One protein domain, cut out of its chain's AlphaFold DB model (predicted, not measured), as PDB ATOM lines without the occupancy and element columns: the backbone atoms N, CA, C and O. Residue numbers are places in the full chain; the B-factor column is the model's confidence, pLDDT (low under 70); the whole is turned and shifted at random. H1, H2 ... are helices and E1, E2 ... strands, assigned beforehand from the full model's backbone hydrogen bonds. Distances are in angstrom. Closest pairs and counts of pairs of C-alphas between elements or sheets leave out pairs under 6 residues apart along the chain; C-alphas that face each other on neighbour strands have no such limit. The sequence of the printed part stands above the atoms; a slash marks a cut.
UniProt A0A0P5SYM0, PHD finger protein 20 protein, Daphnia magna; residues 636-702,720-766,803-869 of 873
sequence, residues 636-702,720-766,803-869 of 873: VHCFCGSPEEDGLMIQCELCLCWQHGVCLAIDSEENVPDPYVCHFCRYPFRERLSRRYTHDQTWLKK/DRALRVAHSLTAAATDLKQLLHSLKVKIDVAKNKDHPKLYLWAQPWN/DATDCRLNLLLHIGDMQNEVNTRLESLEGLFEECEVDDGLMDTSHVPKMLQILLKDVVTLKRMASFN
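What this domain is: This is residues 636 to 702, 720 to 766 and 803 to 869 of the 873 residues of the protein "PHD finger protein 20 protein" of Daphnia magna (UniProt A0A0P5SYM0). A small head of loops, with the hairpin E1 and E2 and the short helix H1, is set off from a long pair of helices, H3 and H5, which run side by side in opposite ways. H6 lies near this pair, H4 packs on the beginning of H5, and H2 packs on H3 on the way from the head. The printed part has 181 residues with two strands, then six helices; the two-stranded sheet is antiparallel and the class is mostly helix. The whole is loose, with a radius of gyration of the C-alphas of 22.5 A, and flat, spanning 60 by 58 by 31 A.

Where its parts are: Find C-alpha 649 at (129.407, 121.187, 186.266), where E1, residues 649 to 651, begins; E2 is residues 658 to 660. H1 is residues 679 to 682, H2 699 to 702 and H4 758 to 761. H3, residues 720 to 750, runs 45.0 A; H5, residues 804 to 837, runs 48.8 A. H6, residues 850 to 867, runs 25.7 A to C-alpha 867 at (91.291, 113.048, 151.288).

How they stand to each other: Between E1 and E2, look at N 650 and O 659, 2.9 A apart, within hydrogen-bond range. Both strands are apart from H3, H5 and H6. H2 touches H3 with His 727 closest to Leu 700, their C-alphas 7.4 A apart. H3 and H5 touch at a shallow tilt of 18 degrees, opposite ways; their closest C-alphas, of Leu 729 and Leu 832, are 6.2 A apart. H4 touches H5, with the C-alphas of Trp 761 and Cys 807 closest at 4.8 A. H6 and H5 are near each other, with 7 pairs of C-alphas within 10 A. In H3, H5 and H6 every O i to N i+4 pair is within hydrogen-bond range; H1, H2 and H4 are too short for such a pair.

The domain as a whole: The farthest C-alphas, of Asp 803 and Asp 844, are 61.1 A apart. Look for the cuts from 702 to 720, 12.3 A between C-alphas, and from 766 to 803, 18.3 A. The links E2 to H1, H1 to H2 and H5 to H6 are long; residues 685 to 691 and 844 to 851 stand free. The model's pLDDT is under 70 at residues 688 to 702, 720 to 724, 766 and 836 to 869.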
ATOM      1  N   VAL A 636     120.820 123.834 190.568       88.69
ATOM      2  CA  VAL A 636     121.725 122.775 191.035       88.69
ATOM      3  C   VAL A 636     120.903 121.701 191.750       88.69
ATOM      4  O   VAL A 636     120.321 121.929 192.812       88.69
ATOM      5  N   HIS A 637     120.840 120.510 191.159       85.94
ATOM      6  CA  HIS A 637     120.145 119.352 191.716       85.94
ATOM      7  C   HIS A 637     121.026 118.104 191.615       85.94
ATOM      8  O   HIS A 637     120.664 117.104 190.991       85.94
ATOM      9  N   CYS A 638     122.216 118.164 192.217       88.56
ATOM     10  CA  CYS A 638     123.115 117.019 192.313       88.56
ATOM     11  C   CYS A 638     122.690 116.046 193.429       88.56
ATOM     12  O   CYS A 638     122.085 116.429 194.431       88.56
ATOM     13  N   PHE A 639     123.027 114.762 193.275       85.44
ATOM     14  CA  PHE A 639     122.648 113.713 194.227       85.44
ATOM     15  C   PHE A 639     123.444 113.742 195.547       85.44
ATOM     16  O   PHE A 639     123.045 113.083 196.506       85.44
ATOM     17  N   CYS A 640     124.533 114.517 195.619       88.00
ATOM     18  CA  CYS A 640     125.232 114.840 196.867       88.00
ATOM     19  C   CYS A 640     124.395 115.733 197.805       88.00
ATOM     20  O   CYS A 640     124.600 115.714 199.017       88.00
ATOM     21  N   GLY A 641     123.434 116.486 197.255       82.12
ATOM     22  CA  GLY A 641     122.557 117.390 197.995       82.12
ATOM     23  C   GLY A 641     123.123 118.785 198.281       82.12
ATOM     24  O   GLY A 641     122.407 119.573 198.898       82.12
ATOM     25  N   SER A 642     124.346 119.123 197.847       81.25
ATOM     26  CA  SER A 642     124.828 120.509 197.917       81.25
ATOM     27  C   SER A 642     124.307 121.349 196.734       81.25
ATOM     28  O   SER A 642     124.275 120.861 195.601       81.25
ATOM     29  N   PRO A 643     123.891 122.607 196.973       81.19
ATOM     30  CA  PRO A 643     123.490 123.562 195.937       81.19
ATOM     31  C   PRO A 643     124.663 124.459 195.488       81.19
ATOM     32  O   PRO A 643     124.443 125.565 195.010       81.19
ATOM     33  N   GLU A 644     125.901 124.038 195.745       82.56
ATOM     34  CA  GLU A 644     127.120 124.822 195.517       82.56
ATOM     35  C   GLU A 644     127.533 124.743 194.037       82.56
ATOM     36  O   GLU A 644     127.458 123.674 193.433       82.56
ATOM     37  N   GLU A 645     127.970 125.853 193.445       79.81
ATOM     38  CA  GLU A 645     128.331 125.968 192.016       79.81
ATOM     39  C   GLU A 645     129.852 125.793 191.800       79.81
ATOM     40  O   GLU A 645     130.491 126.538 191.059       79.81
ATOM     41  N   ASP A 646     130.453 124.829 192.508       75.31
ATOM     42  CA  ASP A 646     131.905 124.626 192.562       75.31
ATOM     43  C   ASP A 646     132.403 123.506 191.625       75.31
ATOM     44  O   ASP A 646     131.922 122.369 191.656       75.31
ATOM     45  N   GLY A 647     133.457 123.809 190.859       84.19
ATOM     46  CA  GLY A 647     134.175 122.859 190.001       84.19
ATOM     47  C   GLY A 647     133.558 122.669 188.611       84.19
ATOM     48  O   GLY A 647     132.836 123.526 188.112       84.19
ATOM     49  N   LEU A 648     133.871 121.540 187.961       87.75
ATOM     50  CA  LEU A 648     133.229 121.160 186.699       87.75
ATOM     51  C   LEU A 648     131.754 120.828 186.963       87.75
ATOM     52  O   LEU A 648     131.444 120.012 187.836       87.75
ATOM     53  N   MET A 649     130.850 121.424 186.190       90.12
ATOM     54  CA  MET A 649     129.407 121.187 186.266       90.12
ATOM     55  C   MET A 649     128.881 120.707 184.913       90.12
ATOM     56  O   MET A 649     129.417 121.068 183.871       90.12
ATOM     57  N   ILE A 650     127.827 119.894 184.935       90.88
ATOM     58  CA  ILE A 650     127.191 119.330 183.741       90.88
ATOM     59  C   ILE A 650     125.668 119.493 183.828       90.88
ATOM     60  O   ILE A 650     125.051 119.176 184.852       90.88
ATOM     61  N   GLN A 651     125.065 120.037 182.770       91.38
ATOM     62  CA  GLN A 651     123.630 120.308 182.683       91.38
ATOM     63  C   GLN A 651     122.913 119.128 182.023       91.38
ATOM     64  O   GLN A 651     123.402 118.564 181.049       91.38
ATOM     65  N   CYS A 652     121.745 118.741 182.538       89.25
ATOM     66  CA  CYS A 652     120.941 117.683 181.930       89.25
ATOM     67  C   CYS A 652     119.871 118.218 180.976       89.25
ATOM     68  O   CYS A 652     118.974 118.947 181.393       89.25
ATOM     69  N   GLU A 653     119.871 117.710 179.744       86.12
ATOM     70  CA  GLU A 653     118.950 118.087 178.658       86.12
ATOM     71  C   GLU A 653     117.453 117.900 178.974       86.12
ATOM     72  O   GLU A 653     116.604 118.514 178.335       86.12
ATOM     73  N   LEU A 654     117.099 117.053 179.951       83.38
ATOM     74  CA  LEU A 654     115.701 116.736 180.283       83.38
ATOM     75  C   LEU A 654     115.124 117.528 181.466       83.38
ATOM     76  O   LEU A 654     113.904 117.586 181.610       83.38
ATOM     77  N   CYS A 655     115.965 118.101 182.331       85.31
ATOM     78  CA  CYS A 655     115.530 118.926 183.471       85.31
ATOM     79  C   CYS A 655     116.125 120.340 183.470       85.31
ATOM     80  O   CYS A 655     115.740 121.138 184.322       85.31
ATOM     81  N   LEU A 656     117.104 120.609 182.599       88.06
ATOM     82  CA  LEU A 656     118.012 121.767 182.629       88.06
ATOM     83  C   LEU A 656     118.690 121.978 183.999       88.06
ATOM     84  O   LEU A 656     119.148 123.065 184.336       88.06
ATOM     85  N   CYS A 657     118.748 120.915 184.805       89.88
ATOM     86  CA  CYS A 657     119.245 120.933 186.171       89.88
ATOM     87  C   CYS A 657     120.709 120.483 186.220       89.88
ATOM     88  O   CYS A 657     121.086 119.470 185.620       89.88
ATOM     89  N   TRP A 658     121.529 121.259 186.928       92.00
ATOM     90  CA  TRP A 658     122.979 121.087 186.995       92.00
ATOM     91  C   TRP A 658     123.385 120.042 188.036       92.00
ATOM     92  O   TRP A 658     122.788 119.941 189.114       92.00
ATOM     93  N   GLN A 659     124.440 119.286 187.732       91.62
ATOM     94  CA  GLN A 659     125.098 118.356 188.650       91.62
ATOM     95  C   GLN A 659     126.623 118.547 188.603       91.62
ATOM     96  O   GLN A 659     127.167 118.925 187.570       91.62
ATOM     97  N   HIS A 660     127.331 118.279 189.705       92.38
ATOM     98  CA  HIS A 660     128.799 118.322 189.728       92.38
ATOM     99  C   HIS A 660     129.400 117.162 188.929       92.38
ATOM    100  O   HIS A 660     129.066 116.002 189.191       92.38
ATOM    101  N   GLY A 661     130.346 117.456 188.037       88.75
ATOM    102  CA  GLY A 661     131.124 116.457 187.301       88.75
ATOM    103  C   GLY A 661     131.847 115.496 188.244       88.75
ATOM    104  O   GLY A 661     131.694 114.286 188.119       88.75
ATOM    105  N   VAL A 662     132.490 116.019 189.294       89.00
ATOM    106  CA  VAL A 662     133.185 115.220 190.325       89.00
ATOM    107  C   VAL A 662     132.252 114.216 191.020       89.00
ATOM    108  O   VAL A 662     132.644 113.081 191.282       89.00
ATOM    109  N   CYS A 663     130.986 114.570 191.272       88.75
ATOM    110  CA  CYS A 663     130.018 113.614 191.833       88.75
ATOM    111  C   CYS A 663     129.677 112.488 190.843       88.75
ATOM    112  O   CYS A 663     129.329 111.384 191.250       88.75
ATOM    113  N   LEU A 664     129.783 112.747 189.543       85.81
ATOM    114  CA  LEU A 664     129.523 111.795 188.465       85.81
ATOM    115  C   LEU A 664     130.784 111.032 188.016       85.81
ATOM    116  O   LEU A 664     130.681 110.211 187.107       85.81
ATOM    117  N   ALA A 665     131.938 111.279 188.655       85.75
ATOM    118  CA  ALA A 665     133.271 110.846 188.215       85.75
ATOM    119  C   ALA A 665     133.635 111.326 186.791       85.75
ATOM    120  O   ALA A 665     134.267 110.612 186.013       85.75
ATOM    121  N   ILE A 666     133.199 112.543 186.455       86.12
ATOM    122  CA  ILE A 666     133.612 113.309 185.277       86.12
ATOM    123  C   ILE A 666     134.626 114.344 185.774       86.12
ATOM    124  O   ILE A 666     134.247 115.400 186.286       86.12
ATOM    125  N   ASP A 667     135.910 114.007 185.662       83.56
ATOM    126  CA  ASP A 667     137.018 114.819 186.189       83.56
ATOM    127  C   ASP A 667     137.585 115.815 185.152       83.56
ATOM    128  O   ASP A 667     138.345 116.716 185.503       83.56
ATOM    129  N   SER A 668     137.208 115.671 183.876       84.75
ATOM    130  CA  SER A 668     137.574 116.572 182.776       84.75
ATOM    131  C   SER A 668     136.459 116.674 181.731       84.75
ATOM    132  O   SER A 668     135.598 115.799 181.635       84.75
ATOM    133  N   GLU A 669     136.501 117.736 180.929       85.50
ATOM    134  CA  GLU A 669     135.547 118.018 179.847       85.50
ATOM    135  C   GLU A 669     135.500 116.902 178.787       85.50
ATOM    136  O   GLU A 669     134.424 116.499 178.365       85.50
ATOM    137  N   GLU A 670     136.642 116.285 178.464       83.19
ATOM    138  CA  GLU A 670     136.739 115.121 177.562       83.19
ATOM    139  C   GLU A 670     135.910 113.900 178.014       83.19
ATOM    140  O   GLU A 670     135.611 113.018 177.211       83.19
ATOM    141  N   ASN A 671     135.548 113.821 179.302       82.12
ATOM    142  CA  ASN A 671     134.730 112.742 179.865       82.12
ATOM    143  C   ASN A 671     133.225 113.085 179.923       82.12
ATOM    144  O   ASN A 671     132.437 112.279 180.429       82.12
ATOM    145  N   VAL A 672     132.805 114.257 179.430       84.31
ATOM    146  CA  VAL A 672     131.397 114.678 179.346       84.31
ATOM    147  C   VAL A 672     130.663 113.857 178.270       84.31
ATOM    148  O   VAL A 672     131.051 113.895 177.104       84.31
ATOM    149  N   PRO A 673     129.591 113.110 178.605       76.31
ATOM    150  CA  PRO A 673     128.838 112.352 177.606       76.31
ATOM    151  C   PRO A 673     127.848 113.233 176.832       76.31
ATOM    152  O   PRO A 673     126.968 113.834 177.442       76.31
ATOM    153  N   ASP A 674     127.913 113.206 175.500       76.31
ATOM    154  CA  ASP A 674     126.858 113.700 174.599       76.31
ATOM    155  C   ASP A 674     125.919 112.538 174.185       76.31
ATOM    156  O   ASP A 674     126.355 111.596 173.494       76.31
ATOM    157  N   PRO A 675     124.611 112.569 174.511       82.06
ATOM    158  CA  PRO A 675     123.896 113.519 175.374       82.06
ATOM    159  C   PRO A 675     124.015 113.201 176.876       82.06
ATOM    160  O   PRO A 675     124.194 112.036 177.263       82.06
ATOM    161  N   TYR A 676     123.788 114.202 177.737       86.44
ATOM    162  CA  TYR A 676     123.763 114.026 179.191       86.44
ATOM    163  C   TYR A 676     122.353 114.044 179.803       86.44
ATOM    164  O   TYR A 676     121.603 115.025 179.778       86.44
ATOM    165  N   VAL A 677     122.028 112.944 180.490       86.12
ATOM    166  CA  VAL A 677     120.797 112.784 181.274       86.12
ATOM    167  C   VAL A 677     121.136 112.475 182.731       86.12
ATOM    168  O   VAL A 677     121.732 111.436 183.030       86.12
ATOM    169  N   CYS A 678     120.715 113.357 183.645       87.25
ATOM    170  CA  CYS A 678     121.026 113.264 185.068       87.25
ATOM    171  C   CYS A 678     120.445 112.015 185.733       87.25
ATOM    172  O   CYS A 678     119.466 111.421 185.272       87.25
ATOM    173  N   HIS A 679     121.007 111.661 186.892       83.00
ATOM    174  CA  HIS A 679     120.574 110.498 187.670       83.00
ATOM    175  C   HIS A 679     119.054 110.471 187.923       83.00
ATOM    176  O   HIS A 679     118.427 109.418 187.818       83.00
ATOM    177  N   PHE A 680     118.442 111.624 188.217       86.06
ATOM    178  CA  PHE A 680     117.017 111.719 188.547       86.06
ATOM    179  C   PHE A 680     116.100 111.553 187.327       86.06
ATOM    180  O   PHE A 680     115.074 110.882 187.429       86.06
ATOM    181  N   CYS A 681     116.485 112.087 186.164       83.06
ATOM    182  CA  CYS A 681     115.769 111.876 184.903       83.06
ATOM    183  C   CYS A 681     115.975 110.460 184.343       83.06
ATOM    184  O   CYS A 681     115.075 109.920 183.701       83.06
ATOM    185  N   ARG A 682     117.127 109.834 184.625       80.12
ATOM    186  CA  ARG A 682     117.437 108.450 184.235       80.12
ATOM    187  C   ARG A 682     116.771 107.398 185.131       80.12
ATOM    188  O   ARG A 682     116.540 106.279 184.677       80.12
ATOM    189  N   TYR A 683     116.453 107.744 186.381       79.88
ATOM    190  CA  TYR A 683     115.815 106.856 187.362       79.88
ATOM    191  C   TYR A 683     114.646 107.546 188.103       79.88
ATOM    192  O   TYR A 683     114.696 107.709 189.328       79.88
ATOM    193  N   PRO A 684     113.575 107.961 187.395       79.75
ATOM    194  CA  PRO A 684     112.508 108.764 187.983       79.75
ATOM    195  C   PRO A 684     111.738 108.008 189.077       79.75
ATOM    196  O   PRO A 684     111.332 106.850 188.934       79.75
ATOM    197  N   PHE A 685     111.504 108.676 190.209       73.75
ATOM    198  CA  PHE A 685     110.896 108.038 191.376       73.75
ATOM    199  C   PHE A 685     109.450 107.593 191.091       73.75
ATOM    200  O   PHE A 685     108.592 108.402 190.743       73.75
ATOM    201  N   ARG A 686     109.169 106.297 191.309       76.12
ATOM    202  CA  ARG A 686     107.899 105.612 190.965       76.12
ATOM    203  C   ARG A 686     107.623 105.485 189.460       76.12
ATOM    204  O   ARG A 686     106.461 105.455 189.052       76.12
ATOM    205  N   GLU A 687     108.671 105.360 188.648       71.19
ATOM    206  CA  GLU A 687     108.565 105.003 187.231       71.19
ATOM    207  C   GLU A 687     107.589 103.836 186.977       71.19
ATOM    208  O   GLU A 687     107.697 102.754 187.561       71.19
ATOM    209  N   ARG A 688     106.632 104.037 186.061       66.12
ATOM    210  CA  ARG A 688     105.789 102.951 185.545       66.12
ATOM    211  C   ARG A 688     106.605 102.189 184.501       66.12
ATOM    212  O   ARG A 688     107.029 102.793 183.523       66.12
ATOM    213  N   LEU A 689     106.754 100.869 184.652       60.31
ATOM    214  CA  LEU A 689     107.571 100.023 183.760       60.31
ATOM    215  C   LEU A 689     107.282 100.230 182.258       60.31
ATOM    216  O   LEU A 689     108.204 100.215 181.451       60.31
ATOM    217  N   SER A 690     106.026 100.502 181.888       61.28
ATOM    218  CA  SER A 690     105.604 100.799 180.508       61.28
ATOM    219  C   SER A 690     106.073 102.158 179.956       61.28
ATOM    220  O   SER A 690     105.710 102.508 178.838       61.28
ATOM    221  N   ARG A 691     106.810 102.957 180.738       60.09
ATOM    222  CA  ARG A 691     107.434 104.231 180.339       60.09
ATOM    223  C   ARG A 691     108.945 104.277 180.601       60.09
ATOM    224  O   ARG A 691     109.561 105.313 180.393       60.09
ATOM    225  N   ARG A 692     109.564 103.156 180.981       58.97
ATOM    226  CA  ARG A 692     110.995 103.077 181.334       58.97
ATOM    227  C   ARG A 692     111.973 103.519 180.234       58.97
ATOM    228  O   ARG A 692     113.131 103.802 180.508       58.97
ATOM    229  N   TYR A 693     111.494 103.592 178.996       59.00
ATOM    230  CA  TYR A 693     112.275 103.981 177.823       59.00
ATOM    231  C   TYR A 693     111.719 105.236 177.124       59.00
ATOM    232  O   TYR A 693     112.154 105.547 176.026       59.00
ATOM    233  N   THR A 694     110.771 105.982 177.722       60.38
ATOM    234  CA  THR A 694     110.237 107.214 177.090       60.38
ATOM    235  C   THR A 694     111.165 108.419 177.208       60.38
ATOM    236  O   THR A 694     110.970 109.395 176.492       60.38
ATOM    237  N   HIS A 695     112.143 108.367 178.115       54.75
ATOM    238  CA  HIS A 695     113.116 109.442 178.351       54.75
ATOM    239  C   HIS A 695     114.475 109.140 177.715       54.75
ATOM    240  O   HIS A 695     115.182 110.059 177.316       54.75
ATOM    241  N   ASP A 696     114.820 107.858 177.554       58.22
ATOM    242  CA  ASP A 696     115.979 107.450 176.763       58.22
ATOM    243  C   ASP A 696     115.608 107.481 175.274       58.22
ATOM    244  O   ASP A 696     115.352 106.458 174.645       58.22
ATOM    245  N   GLN A 697     115.523 108.695 174.732       58.81
ATOM    246  CA  GLN A 697     115.331 108.972 173.305       58.81
ATOM    247  C   GLN A 697     116.655 108.879 172.527       58.81
ATOM    248  O   GLN A 697     116.708 109.234 171.356       58.81
ATOM    249  N   THR A 698     117.751 108.464 173.171       53.50
ATOM    250  CA  THR A 698     119.111 108.653 172.646       53.50
ATOM    251  C   THR A 698     119.468 107.569 171.631       53.50
ATOM    252  O   THR A 698     119.811 107.877 170.491       53.50
ATOM    253  N   TRP A 699     119.253 106.296 171.984       56.53
ATOM    254  CA  TRP A 699     119.232 105.182 171.031       56.53
ATOM    255  C   TRP A 699     118.100 105.353 170.007       56.53
ATOM    256  O   TRP A 699     118.321 105.092 168.829       56.53
ATOM    257  N   LEU A 700     116.945 105.897 170.433       51.09
ATOM    258  CA  LEU A 700     115.789 106.200 169.574       51.09
ATOM    259  C   LEU A 700     115.949 107.486 168.716       51.09
ATOM    260  O   LEU A 700     114.974 108.026 168.194       51.09
ATOM    261  N   LYS A 701     117.181 107.990 168.571       49.31
ATOM    262  CA  LYS A 701     117.558 109.076 167.646       49.31
ATOM    263  C   LYS A 701     118.887 108.795 166.947       49.31
ATOM    264  O   LYS A 701     118.969 108.939 165.735       49.31
ATOM    265  N   LYS A 702     119.905 108.327 167.684       56.41
ATOM    266  CA  LYS A 702     121.231 107.974 167.142       56.41
ATOM    267  C   LYS A 702     121.250 106.625 166.388       56.41
ATOM    268  O   LYS A 702     122.290 106.255 165.857       56.41
ATOM    269  N   ASP A 720     122.231  97.110 158.928       61.59
ATOM    270  CA  ASP A 720     122.491  98.340 159.679       61.59
ATOM    271  C   ASP A 720     121.857  99.582 159.002       61.59
ATOM    272  O   ASP A 720     121.383 100.484 159.694       61.59
ATOM    273  N   ARG A 721     121.736  99.606 157.660       66.06
ATOM    274  CA  ARG A 721     120.934 100.616 156.937       66.06
ATOM    275  C   ARG A 721     119.434 100.427 157.162       66.06
ATOM    276  O   ARG A 721     118.791 101.352 157.648       66.06
ATOM    277  N   ALA A 722     118.883  99.250 156.870       66.81
ATOM    278  CA  ALA A 722     117.448  98.978 156.984       66.81
ATOM    279  C   ALA A 722     116.916  99.247 158.405       66.81
ATOM    280  O   ALA A 722     115.835  99.814 158.576       66.81
ATOM    281  N   LEU A 723     117.707  98.920 159.438       67.44
ATOM    282  CA  LEU A 723     117.386  99.267 160.823       67.44
ATOM    283  C   LEU A 723     117.376 100.783 161.070       67.44
ATOM    284  O   LEU A 723     116.475 101.247 161.765       67.44
ATOM    285  N   ARG A 724     118.304 101.561 160.490       69.19
ATOM    286  CA  ARG A 724     118.284 103.035 160.562       69.19
ATOM    287  C   ARG A 724     117.061 103.643 159.875       69.19
ATOM    288  O   ARG A 724     116.430 104.505 160.478       69.19
ATOM    289  N   VAL A 725     116.700 103.212 158.664       75.25
ATOM    290  CA  VAL A 725     115.574 103.828 157.932       75.25
ATOM    291  C   VAL A 725     114.240 103.499 158.615       75.25
ATOM    292  O   VAL A 725     113.483 104.411 158.947       75.25
ATOM    293  N   ALA A 726     113.996 102.232 158.975       76.50
ATOM    294  CA  ALA A 726     112.800 101.827 159.729       76.50
ATOM    295  C   ALA A 726     112.695 102.512 161.112       76.50
ATOM    296  O   ALA A 726     111.599 102.777 161.621       76.50
ATOM    297  N   HIS A 727     113.839 102.827 161.720       75.31
ATOM    298  CA  HIS A 727     113.929 103.618 162.941       75.31
ATOM    299  C   HIS A 727     113.553 105.094 162.707       75.31
ATOM    300  O   HIS A 727     112.677 105.611 163.403       75.31
ATOM    301  N   SER A 728     114.151 105.763 161.714       78.94
ATOM    302  CA  SER A 728     113.838 107.157 161.355       78.94
ATOM    303  C   SER A 728     112.364 107.335 160.984       78.94
ATOM    304  O   SER A 728     111.716 108.267 161.458       78.94
ATOM    305  N   LEU A 729     111.802 106.375 160.244       81.81
ATOM    306  CA  LEU A 729     110.375 106.284 159.931       81.81
ATOM    307  C   LEU A 729     109.503 106.244 161.204       81.81
ATOM    308  O   LEU A 729     108.484 106.930 161.299       81.81
ATOM    309  N   THR A 730     109.923 105.480 162.219       79.62
ATOM    310  CA  THR A 730     109.217 105.366 163.509       79.62
ATOM    311  C   THR A 730     109.272 106.668 164.319       79.62
ATOM    312  O   THR A 730     108.282 107.040 164.960       79.62
ATOM    313  N   ALA A 731     110.396 107.390 164.271       77.88
ATOM    314  CA  ALA A 731     110.538 108.706 164.893       77.88
ATOM    315  C   ALA A 731     109.651 109.754 164.195       77.88
ATOM    316  O   ALA A 731     108.786 110.353 164.836       77.88
ATOM    317  N   ALA A 732     109.766 109.892 162.870       81.38
ATOM    318  CA  ALA A 732     108.984 110.843 162.079       81.38
ATOM    319  C   ALA A 732     107.463 110.608 162.199       81.38
ATOM    320  O   ALA A 732     106.700 111.558 162.385       81.38
ATOM    321  N   ALA A 733     107.007 109.348 162.213       82.06
ATOM    322  CA  ALA A 733     105.602 109.009 162.455       82.06
ATOM    323  C   ALA A 733     105.129 109.382 163.879       82.06
ATOM    324  O   ALA A 733     103.973 109.769 164.081       82.06
ATOM    325  N   THR A 734     106.017 109.302 164.875       79.88
ATOM    326  CA  THR A 734     105.728 109.723 166.254       79.88
ATOM    327  C   THR A 734     105.601 111.243 166.355       79.88
ATOM    328  O   THR A 734     104.674 111.737 167.000       79.88
ATOM    329  N   ASP A 735     106.458 111.995 165.669       80.69
ATOM    330  CA  ASP A 735     106.425 113.458 165.689       80.69
ATOM    331  C   ASP A 735     105.277 114.036 164.850       80.69
ATOM    332  O   ASP A 735     104.614 114.980 165.288       80.69
ATOM    333  N   LEU A 736     104.934 113.415 163.715       87.12
ATOM    334  CA  LEU A 736     103.705 113.719 162.974       87.12
ATOM    335  C   LEU A 736     102.456 113.510 163.850       87.12
ATOM    336  O   LEU A 736     101.556 114.348 163.863       87.12
ATOM    337  N   LYS A 737     102.405 112.440 164.653       85.94
ATOM    338  CA  LYS A 737     101.299 112.194 165.594       85.94
ATOM    339  C   LYS A 737     101.175 113.285 166.666       85.94
ATOM    340  O   LYS A 737     100.053 113.636 167.040       85.94
ATOM    341  N   GLN A 738     102.290 113.832 167.154       85.56
ATOM    342  CA  GLN A 738     102.281 114.972 168.082       85.56
ATOM    343  C   GLN A 738     101.755 116.244 167.399       85.56
ATOM    344  O   GLN A 738     100.885 116.929 167.946       85.56
ATOM    345  N   LEU A 739     102.220 116.514 166.175       89.06
ATOM    346  CA  LEU A 739     101.793 117.656 165.369       89.06
ATOM    347  C   LEU A 739     100.288 117.608 165.057       89.06
ATOM    348  O   LEU A 739      99.581 118.578 165.322       89.06
ATOM    349  N   LEU A 740      99.775 116.461 164.600       89.31
ATOM    350  CA  LEU A 740      98.349 116.239 164.328       89.31
ATOM    351  C   LEU A 740      97.474 116.401 165.583       89.31
ATOM    352  O   LEU A 740      96.358 116.915 165.495       89.31
ATOM    353  N   HIS A 741      97.966 116.006 166.764       86.19
ATOM    354  CA  HIS A 741      97.248 116.238 168.020       86.19
ATOM    355  C   HIS A 741      97.168 117.734 168.365       86.19
ATOM    356  O   HIS A 741      96.089 118.227 168.698       86.19
ATOM    357  N   SER A 742      98.280 118.464 168.226       90.06
ATOM    358  CA  SER A 742      98.340 119.920 168.420       90.06
ATOM    359  C   SER A 742      97.429 120.663 167.432       90.06
ATOM    360  O   SER A 742      96.617 121.495 167.839       90.06
ATOM    361  N   LEU A 743      97.486 120.293 166.148       91.06
ATOM    362  CA  LEU A 743      96.654 120.845 165.080       91.06
ATOM    363  C   LEU A 743      95.161 120.606 165.346       91.06
ATOM    364  O   LEU A 743      94.374 121.545 165.260       91.06
ATOM    365  N   LYS A 744      94.769 119.389 165.757       91.19
ATOM    366  CA  LYS A 744      93.379 119.095 166.144       91.19
ATOM    367  C   LYS A 744      92.896 120.012 167.268       91.19
ATOM    368  O   LYS A 744      91.823 120.594 167.147       91.19
ATOM    369  N   VAL A 745      93.684 120.171 168.336       91.25
ATOM    370  CA  VAL A 745      93.315 121.050 169.460       91.25
ATOM    371  C   VAL A 745      93.163 122.501 168.992       91.25
ATOM    372  O   VAL A 745      92.184 123.143 169.358       91.25
ATOM    373  N   LYS A 746      94.065 123.012 168.146       90.38
ATOM    374  CA  LYS A 746      93.973 124.376 167.590       90.38
ATOM    375  C   LYS A 746      92.747 124.565 166.689       90.38
ATOM    376  O   LYS A 746      92.045 125.562 166.830       90.38
ATOM    377  N   ILE A 747      92.425 123.587 165.842       91.75
ATOM    378  CA  ILE A 747      91.197 123.573 165.032       91.75
ATOM    379  C   ILE A 747      89.943 123.574 165.925       91.75
ATOM    380  O   ILE A 747      88.991 124.307 165.655       91.75
ATOM    381  N   ASP A 748      89.938 122.800 167.012       89.69
ATOM    382  CA  ASP A 748      88.822 122.760 167.963       89.69
ATOM    383  C   ASP A 748      88.703 124.059 168.797       89.69
ATOM    384  O   ASP A 748      87.597 124.418 169.204       89.69
ATOM    385  N   VAL A 749      89.783 124.838 168.957       89.62
ATOM    386  CA  VAL A 749      89.714 126.244 169.411       89.62
ATOM    387  C   VAL A 749      89.107 127.142 168.323       89.62
ATOM    388  O   VAL A 749      88.154 127.858 168.603       89.62
ATOM    389  N   ALA A 750      89.586 127.078 167.075       88.19
ATOM    390  CA  ALA A 750      89.180 127.984 165.987       88.19
ATOM    391  C   ALA A 750      87.693 127.878 165.583       88.19
ATOM    392  O   ALA A 750      87.099 128.844 165.084       88.19
ATOM    393  N   LYS A 751      87.070 126.715 165.810       88.12
ATOM    394  CA  LYS A 751      85.616 126.508 165.666       88.12
ATOM    395  C   LYS A 751      84.800 127.335 166.665       88.12
ATOM    396  O   LYS A 751      83.711 127.796 166.329       88.12
ATOM    397  N   ASN A 752      85.318 127.527 167.876       87.12
ATOM    398  CA  ASN A 752      84.614 128.138 168.996       87.12
ATOM    399  C   ASN A 752      84.994 129.623 169.112       87.12
ATOM    400  O   ASN A 752      86.059 129.956 169.629       87.12
ATOM    401  N   LYS A 753      84.121 130.520 168.634       77.75
ATOM    402  CA  LYS A 753      84.380 131.975 168.606       77.75
ATOM    403  C   LYS A 753      84.716 132.552 169.987       77.75
ATOM    404  O   LYS A 753      85.619 133.368 170.095       77.75
ATOM    405  N   ASP A 754      84.046 132.067 171.027       80.94
ATOM    406  CA  ASP A 754      84.183 132.548 172.407       80.94
ATOM    407  C   ASP A 754      85.117 131.657 173.256       80.94
ATOM    408  O   ASP A 754      84.973 131.550 174.475       80.94
ATOM    409  N   HIS A 755      86.055 130.935 172.627       85.62
ATOM    410  CA  HIS A 755      86.895 129.978 173.347       85.62
ATOM    411  C   HIS A 755      87.856 130.683 174.329       85.62
ATOM    412  O   HIS A 755      88.668 131.507 173.897       85.62
ATOM    413  N   PRO A 756      87.915 130.295 175.620       86.12
ATOM    414  CA  PRO A 756      88.674 131.001 176.667       86.12
ATOM    415  C   PRO A 756      90.208 130.893 176.555       86.12
ATOM    416  O   PRO A 756      90.924 131.208 177.497       86.12
ATOM    417  N   LYS A 757      90.729 130.419 175.418       86.25
ATOM    418  CA  LYS A 757      92.160 130.411 175.066       86.25
ATOM    419  C   LYS A 757      92.464 131.118 173.743       86.25
ATOM    420  O   LYS A 757      93.596 131.054 173.282       86.25
ATOM    421  N   LEU A 758      91.475 131.749 173.108       86.31
ATOM    422  CA  LEU A 758      91.655 132.407 171.812       86.31
ATOM    423  C   LEU A 758      92.681 133.555 171.895       86.31
ATOM    424  O   LEU A 758      93.478 133.727 170.981       86.31
ATOM    425  N   TYR A 759      92.756 134.228 173.050       86.25
ATOM    426  CA  TYR A 759      93.752 135.261 173.372       86.25
ATOM    427  C   TYR A 759      95.223 134.807 173.240       86.25
ATOM    428  O   TYR A 759      96.108 135.649 173.125       86.25
ATOM    429  N   LEU A 760      95.514 133.497 173.214       88.12
ATOM    430  CA  LEU A 760      96.872 132.981 172.967       88.12
ATOM    431  C   LEU A 760      97.385 133.282 171.543       88.12
ATOM    432  O   LEU A 760      98.560 133.061 171.265       88.12
ATOM    433  N   TRP A 761      96.518 133.788 170.661       89.75
ATOM    434  CA  TRP A 761      96.839 134.261 169.311       89.75
ATOM    435  C   TRP A 761      96.602 135.775 169.145       89.75
ATOM    436  O   TRP A 761      96.418 136.257 168.032       89.75
ATOM    437  N   ALA A 762      96.635 136.549 170.239       85.94
ATOM    438  CA  ALA A 762      96.515 138.013 170.202       85.94
ATOM    439  C   ALA A 762      97.639 138.721 169.418       85.94
ATOM    440  O   ALA A 762      97.480 139.876 169.038       85.94
ATOM    441  N   GLN A 763      98.751 138.035 169.131       83.75
ATOM    442  CA  GLN A 763      99.771 138.498 168.187       83.75
ATOM    443  C   GLN A 763      99.975 137.488 167.039       83.75
ATOM    444  O   GLN A 763      99.826 136.280 167.261       83.75
ATOM    445  N   PRO A 764     100.339 137.947 165.822       78.94
ATOM    446  CA  PRO A 764     100.652 137.063 164.703       78.94
ATOM    447  C   PRO A 764     101.893 136.214 164.993       78.94
ATOM    448  O   PRO A 764     102.944 136.741 165.357       78.94
ATOM    449  N   TRP A 765     101.793 134.901 164.781       70.31
ATOM    450  CA  TRP A 765     102.836 133.945 165.177       70.31
ATOM    451  C   TRP A 765     104.167 134.110 164.423       70.31
ATOM    452  O   TRP A 765     105.222 133.763 164.946       70.31
ATOM    453  N   ASN A 766     104.127 134.690 163.220       64.12
ATOM    454  CA  ASN A 766     105.306 134.869 162.368       64.12
ATOM    455  C   ASN A 766     106.086 136.167 162.654       64.12
ATOM    456  O   ASN A 766     107.072 136.444 161.974       64.12
ATOM    457  N   ASP A 803      90.811 141.806 170.352       81.50
ATOM    458  CA  ASP A 803      89.723 141.414 169.465       81.50
ATOM    459  C   ASP A 803      89.775 139.903 169.221       81.50
ATOM    460  O   ASP A 803      90.758 139.342 168.727       81.50
ATOM    461  N   ALA A 804      88.672 139.235 169.557       83.06
ATOM    462  CA  ALA A 804      88.463 137.829 169.257       83.06
ATOM    463  C   ALA A 804      88.528 137.554 167.744       83.06
ATOM    464  O   ALA A 804      88.902 136.449 167.347       83.06
ATOM    465  N   THR A 805      88.205 138.536 166.896       86.19
ATOM    466  CA  THR A 805      88.285 138.433 165.432       86.19
ATOM    467  C   THR A 805      89.734 138.303 164.965       86.19
ATOM    468  O   THR A 805      90.067 137.306 164.321       86.19
ATOM    469  N   ASP A 806      90.611 139.227 165.366       88.00
ATOM    470  CA  ASP A 806      92.043 139.194 165.034       88.00
ATOM    471  C   ASP A 806      92.746 137.980 165.648       88.00
ATOM    472  O   ASP A 806      93.494 137.278 164.966       88.00
ATOM    473  N   CYS A 807      92.435 137.643 166.906       88.44
ATOM    474  CA  CYS A 807      92.942 136.422 167.536       88.44
ATOM    475  C   CYS A 807      92.562 135.162 166.743       88.44
ATOM    476  O   CYS A 807      93.358 134.231 166.603       88.44
ATOM    477  N   ARG A 808      91.338 135.124 166.205       88.62
ATOM    478  CA  ARG A 808      90.852 134.014 165.382       88.62
ATOM    479  C   ARG A 808      91.496 133.997 163.999       88.62
ATOM    480  O   ARG A 808      91.746 132.906 163.494       88.62
ATOM    481  N   LEU A 809      91.800 135.152 163.412       89.88
ATOM    482  CA  LEU A 809      92.535 135.248 162.150       89.88
ATOM    483  C   LEU A 809      93.984 134.759 162.313       89.88
ATOM    484  O   LEU A 809      94.410 133.874 161.575       89.88
ATOM    485  N   ASN A 810      94.697 135.227 163.342       90.44
ATOM    486  CA  ASN A 810      96.049 134.768 163.688       90.44
ATOM    487  C   ASN A 810      96.101 133.255 163.972       90.44
ATOM    488  O   ASN A 810      97.036 132.570 163.554       90.44
ATOM    489  N   LEU A 811      95.084 132.713 164.653       91.50
ATOM    490  CA  LEU A 811      94.931 131.272 164.869       91.50
ATOM    491  C   LEU A 811      94.698 130.509 163.556       91.50
ATOM    492  O   LEU A 811      95.269 129.436 163.380       91.50
ATOM    493  N   LEU A 812      93.886 131.033 162.632       90.56
ATOM    494  CA  LEU A 812      93.638 130.397 161.332       90.56
ATOM    495  C   LEU A 812      94.884 130.404 160.433       90.56
ATOM    496  O   LEU A 812      95.171 129.383 159.814       90.56
ATOM    497  N   LEU A 813      95.664 131.491 160.426       90.94
ATOM    498  CA  LEU A 813      96.952 131.558 159.722       90.94
ATOM    499  C   LEU A 813      97.942 130.515 160.269       90.94
ATOM    500  O   LEU A 813      98.453 129.691 159.517       90.94
ATOM    501  N   HIS A 814      98.110 130.451 161.594       91.62
ATOM    502  CA  HIS A 814      98.952 129.452 162.268       91.62
ATOM    503  C   HIS A 814      98.440 128.008 162.032       91.62
ATOM    504  O   HIS A 814      99.232 127.070 161.940       91.62
ATOM    505  N   ILE A 815      97.127 127.789 161.893       92.62
ATOM    506  CA  ILE A 815      96.576 126.487 161.473       92.62
ATOM    507  C   ILE A 815      97.017 126.135 160.044       92.62
ATOM    508  O   ILE A 815      97.391 124.984 159.823       92.62
ATOM    509  N   GLY A 816      97.038 127.100 159.120       90.88
ATOM    510  CA  GLY A 816      97.567 126.928 157.761       90.88
ATOM    511  C   GLY A 816      99.061 126.589 157.745       90.88
ATOM    512  O   GLY A 816      99.454 125.581 157.161       90.88
ATOM    513  N   ASP A 817      99.882 127.345 158.480       90.19
ATOM    514  CA  ASP A 817     101.322 127.074 158.624       90.19
ATOM    515  C   ASP A 817     101.579 125.649 159.158       90.19
ATOM    516  O   ASP A 817     102.441 124.922 158.663       90.19
ATOM    517  N   MET A 818     100.768 125.190 160.118       90.50
ATOM    518  CA  MET A 818     100.834 123.816 160.630       90.50
ATOM    519  C   MET A 818     100.292 122.747 159.675       90.50
ATOM    520  O   MET A 818     100.683 121.589 159.800       90.50
ATOM    521  N   GLN A 819      99.382 123.087 158.760       91.50
ATOM    522  CA  GLN A 819      98.933 122.172 157.706       91.50
ATOM    523  C   GLN A 819     100.042 121.972 156.666       91.50
ATOM    524  O   GLN A 819     100.284 120.837 156.261       91.50
ATOM    525  N   ASN A 820     100.782 123.030 156.328       91.06
ATOM    526  CA  ASN A 820     101.967 122.939 155.473       91.06
ATOM    527  C   ASN A 820     103.056 122.065 156.126       91.06
ATOM    528  O   ASN A 820     103.514 121.105 155.515       91.06
ATOM    529  N   GLU A 821     103.371 122.296 157.405       91.06
ATOM    530  CA  GLU A 821     104.303 121.461 158.189       91.06
ATOM    531  C   GLU A 821     103.855 119.980 158.282       91.06
ATOM    532  O   GLU A 821     104.689 119.073 158.288       91.06
ATOM    533  N   VAL A 822     102.544 119.699 158.330       91.56
ATOM    534  CA  VAL A 822     102.013 118.322 158.237       91.56
ATOM    535  C   VAL A 822     102.304 117.708 156.866       91.56
ATOM    536  O   VAL A 822     102.716 116.549 156.814       91.56
ATOM    537  N   ASN A 823     102.120 118.460 155.779       88.44
ATOM    538  CA  ASN A 823     102.344 117.974 154.416       88.44
ATOM    539  C   ASN A 823     103.833 117.693 154.160       88.44
ATOM    540  O   ASN A 823     104.170 116.580 153.767       88.44
ATOM    541  N   THR A 824     104.734 118.612 154.515       90.81
ATOM    542  CA  THR A 824     106.189 118.408 154.371       90.81
ATOM    543  C   THR A 824     106.706 117.223 155.199       90.81
ATOM    544  O   THR A 824     107.613 116.502 154.778       90.81
ATOM    545  N   ARG A 825     106.093 116.931 156.355       88.88
ATOM    546  CA  ARG A 825     106.391 115.704 157.122       88.88
ATOM    547  C   ARG A 825     105.832 114.430 156.489       88.88
ATOM    548  O   ARG A 825     106.415 113.370 156.702       88.88
ATOM    549  N   LEU A 826     104.731 114.503 155.742       88.44
ATOM    550  CA  LEU A 826     104.220 113.373 154.959       88.44
ATOM    551  C   LEU A 826     105.121 113.103 153.747       88.44
ATOM    552  O   LEU A 826     105.518 111.962 153.554       88.44
ATOM    553  N   GLU A 827     105.542 114.139 153.022       88.31
ATOM    554  CA  GLU A 827     106.527 114.052 151.929       88.31
ATOM    555  C   GLU A 827     107.852 113.432 152.417       88.31
ATOM    556  O   GLU A 827     108.361 112.481 151.825       88.31
ATOM    557  N   SER A 828     108.369 113.889 153.564       86.19
ATOM    558  CA  SER A 828     109.570 113.316 154.189       86.19
ATOM    559  C   SER A 828     109.383 111.862 154.653       86.19
ATOM    560  O   SER A 828     110.326 111.074 154.566       86.19
ATOM    561  N   LEU A 829     108.192 111.483 155.129       87.00
ATOM    562  CA  LEU A 829     107.872 110.090 155.460       87.00
ATOM    563  C   LEU A 829     107.782 109.206 154.212       87.00
ATOM    564  O   LEU A 829     108.181 108.048 154.274       87.00
ATOM    565  N   GLU A 830     107.277 109.734 153.100       85.50
ATOM    566  CA  GLU A 830     107.164 109.008 151.832       85.50
ATOM    567  C   GLU A 830     108.546 108.748 151.221       85.50
ATOM    568  O   GLU A 830     108.840 107.598 150.904       85.50
ATOM    569  N   GLY A 831     109.459 109.726 151.231       85.12
ATOM    570  CA  GLY A 831     110.861 109.492 150.853       85.12
ATOM    571  C   GLY A 831     111.583 108.455 151.735       85.12
ATOM    572  O   GLY A 831     112.388 107.670 151.238       85.12
ATOM    573  N   LEU A 832     111.259 108.381 153.036       83.00
ATOM    574  CA  LEU A 832     111.768 107.330 153.935       83.00
ATOM    575  C   LEU A 832     111.136 105.947 153.682       83.00
ATOM    576  O   LEU A 832     111.746 104.933 154.031       83.00
ATOM    577  N   PHE A 833     109.936 105.877 153.095       80.12
ATOM    578  CA  PHE A 833     109.361 104.620 152.605       80.12
ATOM    579  C   PHE A 833     110.028 104.186 151.298       80.12
ATOM    580  O   PHE A 833     110.427 103.030 151.196       80.12
ATOM    581  N   GLU A 834     110.236 105.099 150.348       81.88
ATOM    582  CA  GLU A 834     110.952 104.813 149.097       81.88
ATOM    583  C   GLU A 834     112.390 104.328 149.369       81.88
ATOM    584  O   GLU A 834     112.821 103.330 148.793       81.88
ATOM    585  N   GLU A 835     113.109 104.928 150.331       77.00
ATOM    586  CA  GLU A 835     114.426 104.425 150.759       77.00
ATOM    587  C   GLU A 835     114.358 103.003 151.367       77.00
ATOM    588  O   GLU A 835     115.307 102.231 151.225       77.00
ATOM    589  N   CYS A 836     113.244 102.618 152.007       68.56
ATOM    590  CA  CYS A 836     113.044 101.242 152.484       68.56
ATOM    591  C   CYS A 836     112.738 100.249 151.350       68.56
ATOM    592  O   CYS A 836     113.116  99.085 151.461       68.56
ATOM    593  N   GLU A 837     112.029 100.670 150.299       67.69
ATOM    594  CA  GLU A 837     111.576  99.786 149.212       67.69
ATOM    595  C   GLU A 837     112.674  99.492 148.171       67.69
ATOM    596  O   GLU A 837     112.599  98.488 147.469       67.69
ATOM    597  N   VAL A 838     113.738 100.302 148.107       61.72
ATOM    598  CA  VAL A 838     114.874 100.093 147.183       61.72
ATOM    599  C   VAL A 838     115.838  98.972 147.628       61.72
ATOM    600  O   VAL A 838     116.548  98.414 146.790       61.72
ATOM    601  N   ASP A 839     115.872  98.586 148.911       55.47
ATOM    602  CA  ASP A 839     116.815  97.580 149.458       55.47
ATOM    603  C   ASP A 839     116.298  96.121 149.305       55.47
ATOM    604  O   ASP A 839     116.457  95.262 150.179       55.47
ATOM    605  N   ASP A 840     115.665  95.830 148.159       50.78
ATOM    606  CA  ASP A 840     114.889  94.612 147.833       50.78
ATOM    607  C   ASP A 840     115.754  93.334 147.643       50.78
ATOM    608  O   ASP A 840     115.353  92.339 147.038       50.78
ATOM    609  N   GLY A 841     116.991  93.354 148.156       53.31
ATOM    610  CA  GLY A 841     117.969  92.264 148.082       53.31
ATOM    611  C   GLY A 841     118.147  91.446 149.368       53.31
ATOM    612  O   GLY A 841     118.821  90.415 149.326       53.31
ATOM    613  N   LEU A 842     117.599  91.880 150.516       49.88
ATOM    614  CA  LEU A 842     117.867  91.236 151.818       49.88
ATOM    615  C   LEU A 842     116.662  91.152 152.781       49.88
ATOM    616  O   LEU A 842     116.841  91.172 153.999       49.88
ATOM    617  N   MET A 843     115.439  90.994 152.269       45.69
ATOM    618  CA  MET A 843     114.266  90.673 153.100       45.69
ATOM    619  C   MET A 843     113.516  89.446 152.573       45.69
ATOM    620  O   MET A 843     112.758  89.523 151.610       45.69
ATOM    621  N   ASP A 844     113.666  88.307 153.258       38.91
ATOM    622  CA  ASP A 844     112.729  87.188 153.111       38.91
ATOM    623  C   ASP A 844     111.352  87.652 153.612       38.91
ATOM    624  O   ASP A 844     111.116  87.836 154.814       38.91
ATOM    625  N   THR A 845     110.437  87.878 152.669       46.16
ATOM    626  CA  THR A 845     109.144  88.524 152.928       46.16
ATOM    627  C   THR A 845     108.206  87.699 153.814       46.16
ATOM    628  O   THR A 845     107.207  88.231 154.305       46.16
ATOM    629  N   SER A 846     108.552  86.442 154.127       45.25
ATOM    630  CA  SER A 846     107.865  85.635 155.143       45.25
ATOM    631  C   SER A 846     107.930  86.234 156.558       45.25
ATOM    632  O   SER A 846     107.064  85.933 157.386       45.25
ATOM    633  N   HIS A 847     108.915  87.098 156.834       46.41
ATOM    634  CA  HIS A 847     109.191  87.633 158.168       46.41
ATOM    635  C   HIS A 847     109.136  89.165 158.301       46.41
ATOM    636  O   HIS A 847     109.534  89.687 159.347       46.41
ATOM    637  N   VAL A 848     108.543  89.885 157.335       49.53
ATOM    638  CA  VAL A 848     108.172  91.305 157.524       49.53
ATOM    639  C   VAL A 848     107.323  91.427 158.801       49.53
ATOM    640  O   VAL A 848     106.243  90.827 158.879       49.53
ATOM    641  N   PRO A 849     107.767  92.166 159.838       52.47
ATOM    642  CA  PRO A 849     107.040  92.209 161.098       52.47
ATOM    643  C   PRO A 849     105.638  92.783 160.897       52.47
ATOM    644  O   PRO A 849     105.464  93.770 160.183       52.47
ATOM    645  N   LYS A 850     104.638  92.248 161.612       49.91
ATOM    646  CA  LYS A 850     103.254  92.774 161.596       49.91
ATOM    647  C   LYS A 850     103.180  94.288 161.834       49.91
ATOM    648  O   LYS A 850     102.242  94.924 161.375       49.91
ATOM    649  N   MET A 851     104.172  94.850 162.525       47.97
ATOM    650  CA  MET A 851     104.354  96.286 162.719       47.97
ATOM    651  C   MET A 851     104.429  97.068 161.398       47.97
ATOM    652  O   MET A 851     103.772  98.095 161.298       47.97
ATOM    653  N   LEU A 852     105.132  96.575 160.371       50.03
ATOM    654  CA  LEU A 852     105.223  97.256 159.072       50.03
ATOM    655  C   LEU A 852     103.885  97.208 158.315       50.03
ATOM    656  O   LEU A 852     103.435  98.218 157.794       50.03
ATOM    657  N   GLN A 853     103.184  96.066 158.343       51.69
ATOM    658  CA  GLN A 853     101.829  95.955 157.778       51.69
ATOM    659  C   GLN A 853     100.802  96.837 158.510       51.69
ATOM    660  O   GLN A 853      99.860  97.326 157.888       51.69
ATOM    661  N   ILE A 854     100.972  97.047 159.819       61.53
ATOM    662  CA  ILE A 854     100.172  98.003 160.594       61.53
ATOM    663  C   ILE A 854     100.519  99.434 160.167       61.53
ATOM    664  O   ILE A 854      99.606 100.181 159.844       61.53
ATOM    665  N   LEU A 855     101.805  99.786 160.052       56.34
ATOM    666  CA  LEU A 855     102.243 101.111 159.599       56.34
ATOM    667  C   LEU A 855     101.745 101.444 158.183       56.34
ATOM    668  O   LEU A 855     101.149 102.501 158.012       56.34
ATOM    669  N   LEU A 856     101.872 100.547 157.195       56.34
ATOM    670  CA  LEU A 856     101.292 100.768 155.857       56.34
ATOM    671  C   LEU A 856      99.768 100.958 155.922       56.34
ATOM    672  O   LEU A 856      99.216 101.826 155.246       56.34
ATOM    673  N   LYS A 857      99.064 100.173 156.746       62.12
ATOM    674  CA  LYS A 857      97.610 100.302 156.913       62.12
ATOM    675  C   LYS A 857      97.218 101.625 157.574       62.12
ATOM    676  O   LYS A 857      96.213 102.224 157.179       62.12
ATOM    677  N   ASP A 858      97.994 102.085 158.546       66.69
ATOM    678  CA  ASP A 858      97.779 103.353 159.237       66.69
ATOM    679  C   ASP A 858      98.105 104.535 158.308       66.69
ATOM    680  O   ASP A 858      97.308 105.464 158.230       66.69
ATOM    681  N   VAL A 859      99.166 104.462 157.495       66.25
ATOM    682  CA  VAL A 859      99.495 105.450 156.444       66.25
ATOM    683  C   VAL A 859      98.405 105.520 155.371       66.25
ATOM    684  O   VAL A 859      97.928 106.608 155.057       66.25
ATOM    685  N   VAL A 860      97.907 104.385 154.868       63.03
ATOM    686  CA  VAL A 860      96.758 104.355 153.939       63.03
ATOM    687  C   VAL A 860      95.487 104.916 154.595       63.03
ATOM    688  O   VAL A 860      94.659 105.535 153.923       63.03
ATOM    689  N   THR A 861      95.326 104.751 155.910       62.84
ATOM    690  CA  THR A 861      94.214 105.349 156.664       62.84
ATOM    691  C   THR A 861      94.401 106.863 156.834       62.84
ATOM    692  O   THR A 861      93.436 107.602 156.659       62.84
ATOM    693  N   LEU A 862      95.625 107.345 157.070       56.66
ATOM    694  CA  LEU A 862      95.962 108.771 157.123       56.66
ATOM    695  C   LEU A 862      95.773 109.452 155.760       56.66
ATOM    696  O   LEU A 862      95.106 110.482 155.710       56.66
ATOM    697  N   LYS A 863      96.232 108.849 154.651       55.22
ATOM    698  CA  LYS A 863      95.962 109.351 153.288       55.22
ATOM    699  C   LYS A 863      94.458 109.451 153.012       55.22
ATOM    700  O   LYS A 863      93.992 110.466 152.499       55.22
ATOM    701  N   ARG A 864      93.665 108.458 153.441       55.50
ATOM    702  CA  ARG A 864      92.192 108.528 153.371       55.50
ATOM    703  C   ARG A 864      91.621 109.664 154.222       55.50
ATOM    704  O   ARG A 864      90.772 110.402 153.735       55.50
ATOM    705  N   MET A 865      92.085 109.839 155.458       48.72
ATOM    706  CA  MET A 865      91.630 110.928 156.332       48.72
ATOM    707  C   MET A 865      91.997 112.318 155.790       48.72
ATOM    708  O   MET A 865      91.189 113.231 155.920       48.72
ATOM    709  N   ALA A 866      93.149 112.469 155.128       52.53
ATOM    710  CA  ALA A 866      93.503 113.688 154.403       52.53
ATOM    711  C   ALA A 866      92.522 113.949 153.243       52.53
ATOM    712  O   ALA A 866      91.915 115.017 153.186       52.53
ATOM    713  N   SER A 867      92.259 112.941 152.398       47.84
ATOM    714  CA  SER A 867      91.291 113.048 151.288       47.84
ATOM    715  C   SER A 867      89.829 113.261 151.718       47.84
ATOM    716  O   SER A 867      89.005 113.652 150.900       47.84
ATOM    717  N   PHE A 868      89.486 113.035 152.991       48.34
ATOM    718  CA  PHE A 868      88.142 113.296 153.524       48.34
ATOM    719  C   PHE A 868      87.931 114.739 154.011       48.34
ATOM    720  O   PHE A 868      86.794 115.107 154.306       48.34
ATOM    721  N   ASN A 869      88.986 115.561 154.079       45.72
ATOM    722  CA  ASN A 869      88.891 116.974 154.464       45.72
ATOM    723  C   ASN A 869      88.809 117.941 153.267       45.72
ATOM    724  O   ASN A 869      88.556 119.125 153.475       45.72
TER     725      ASN A 869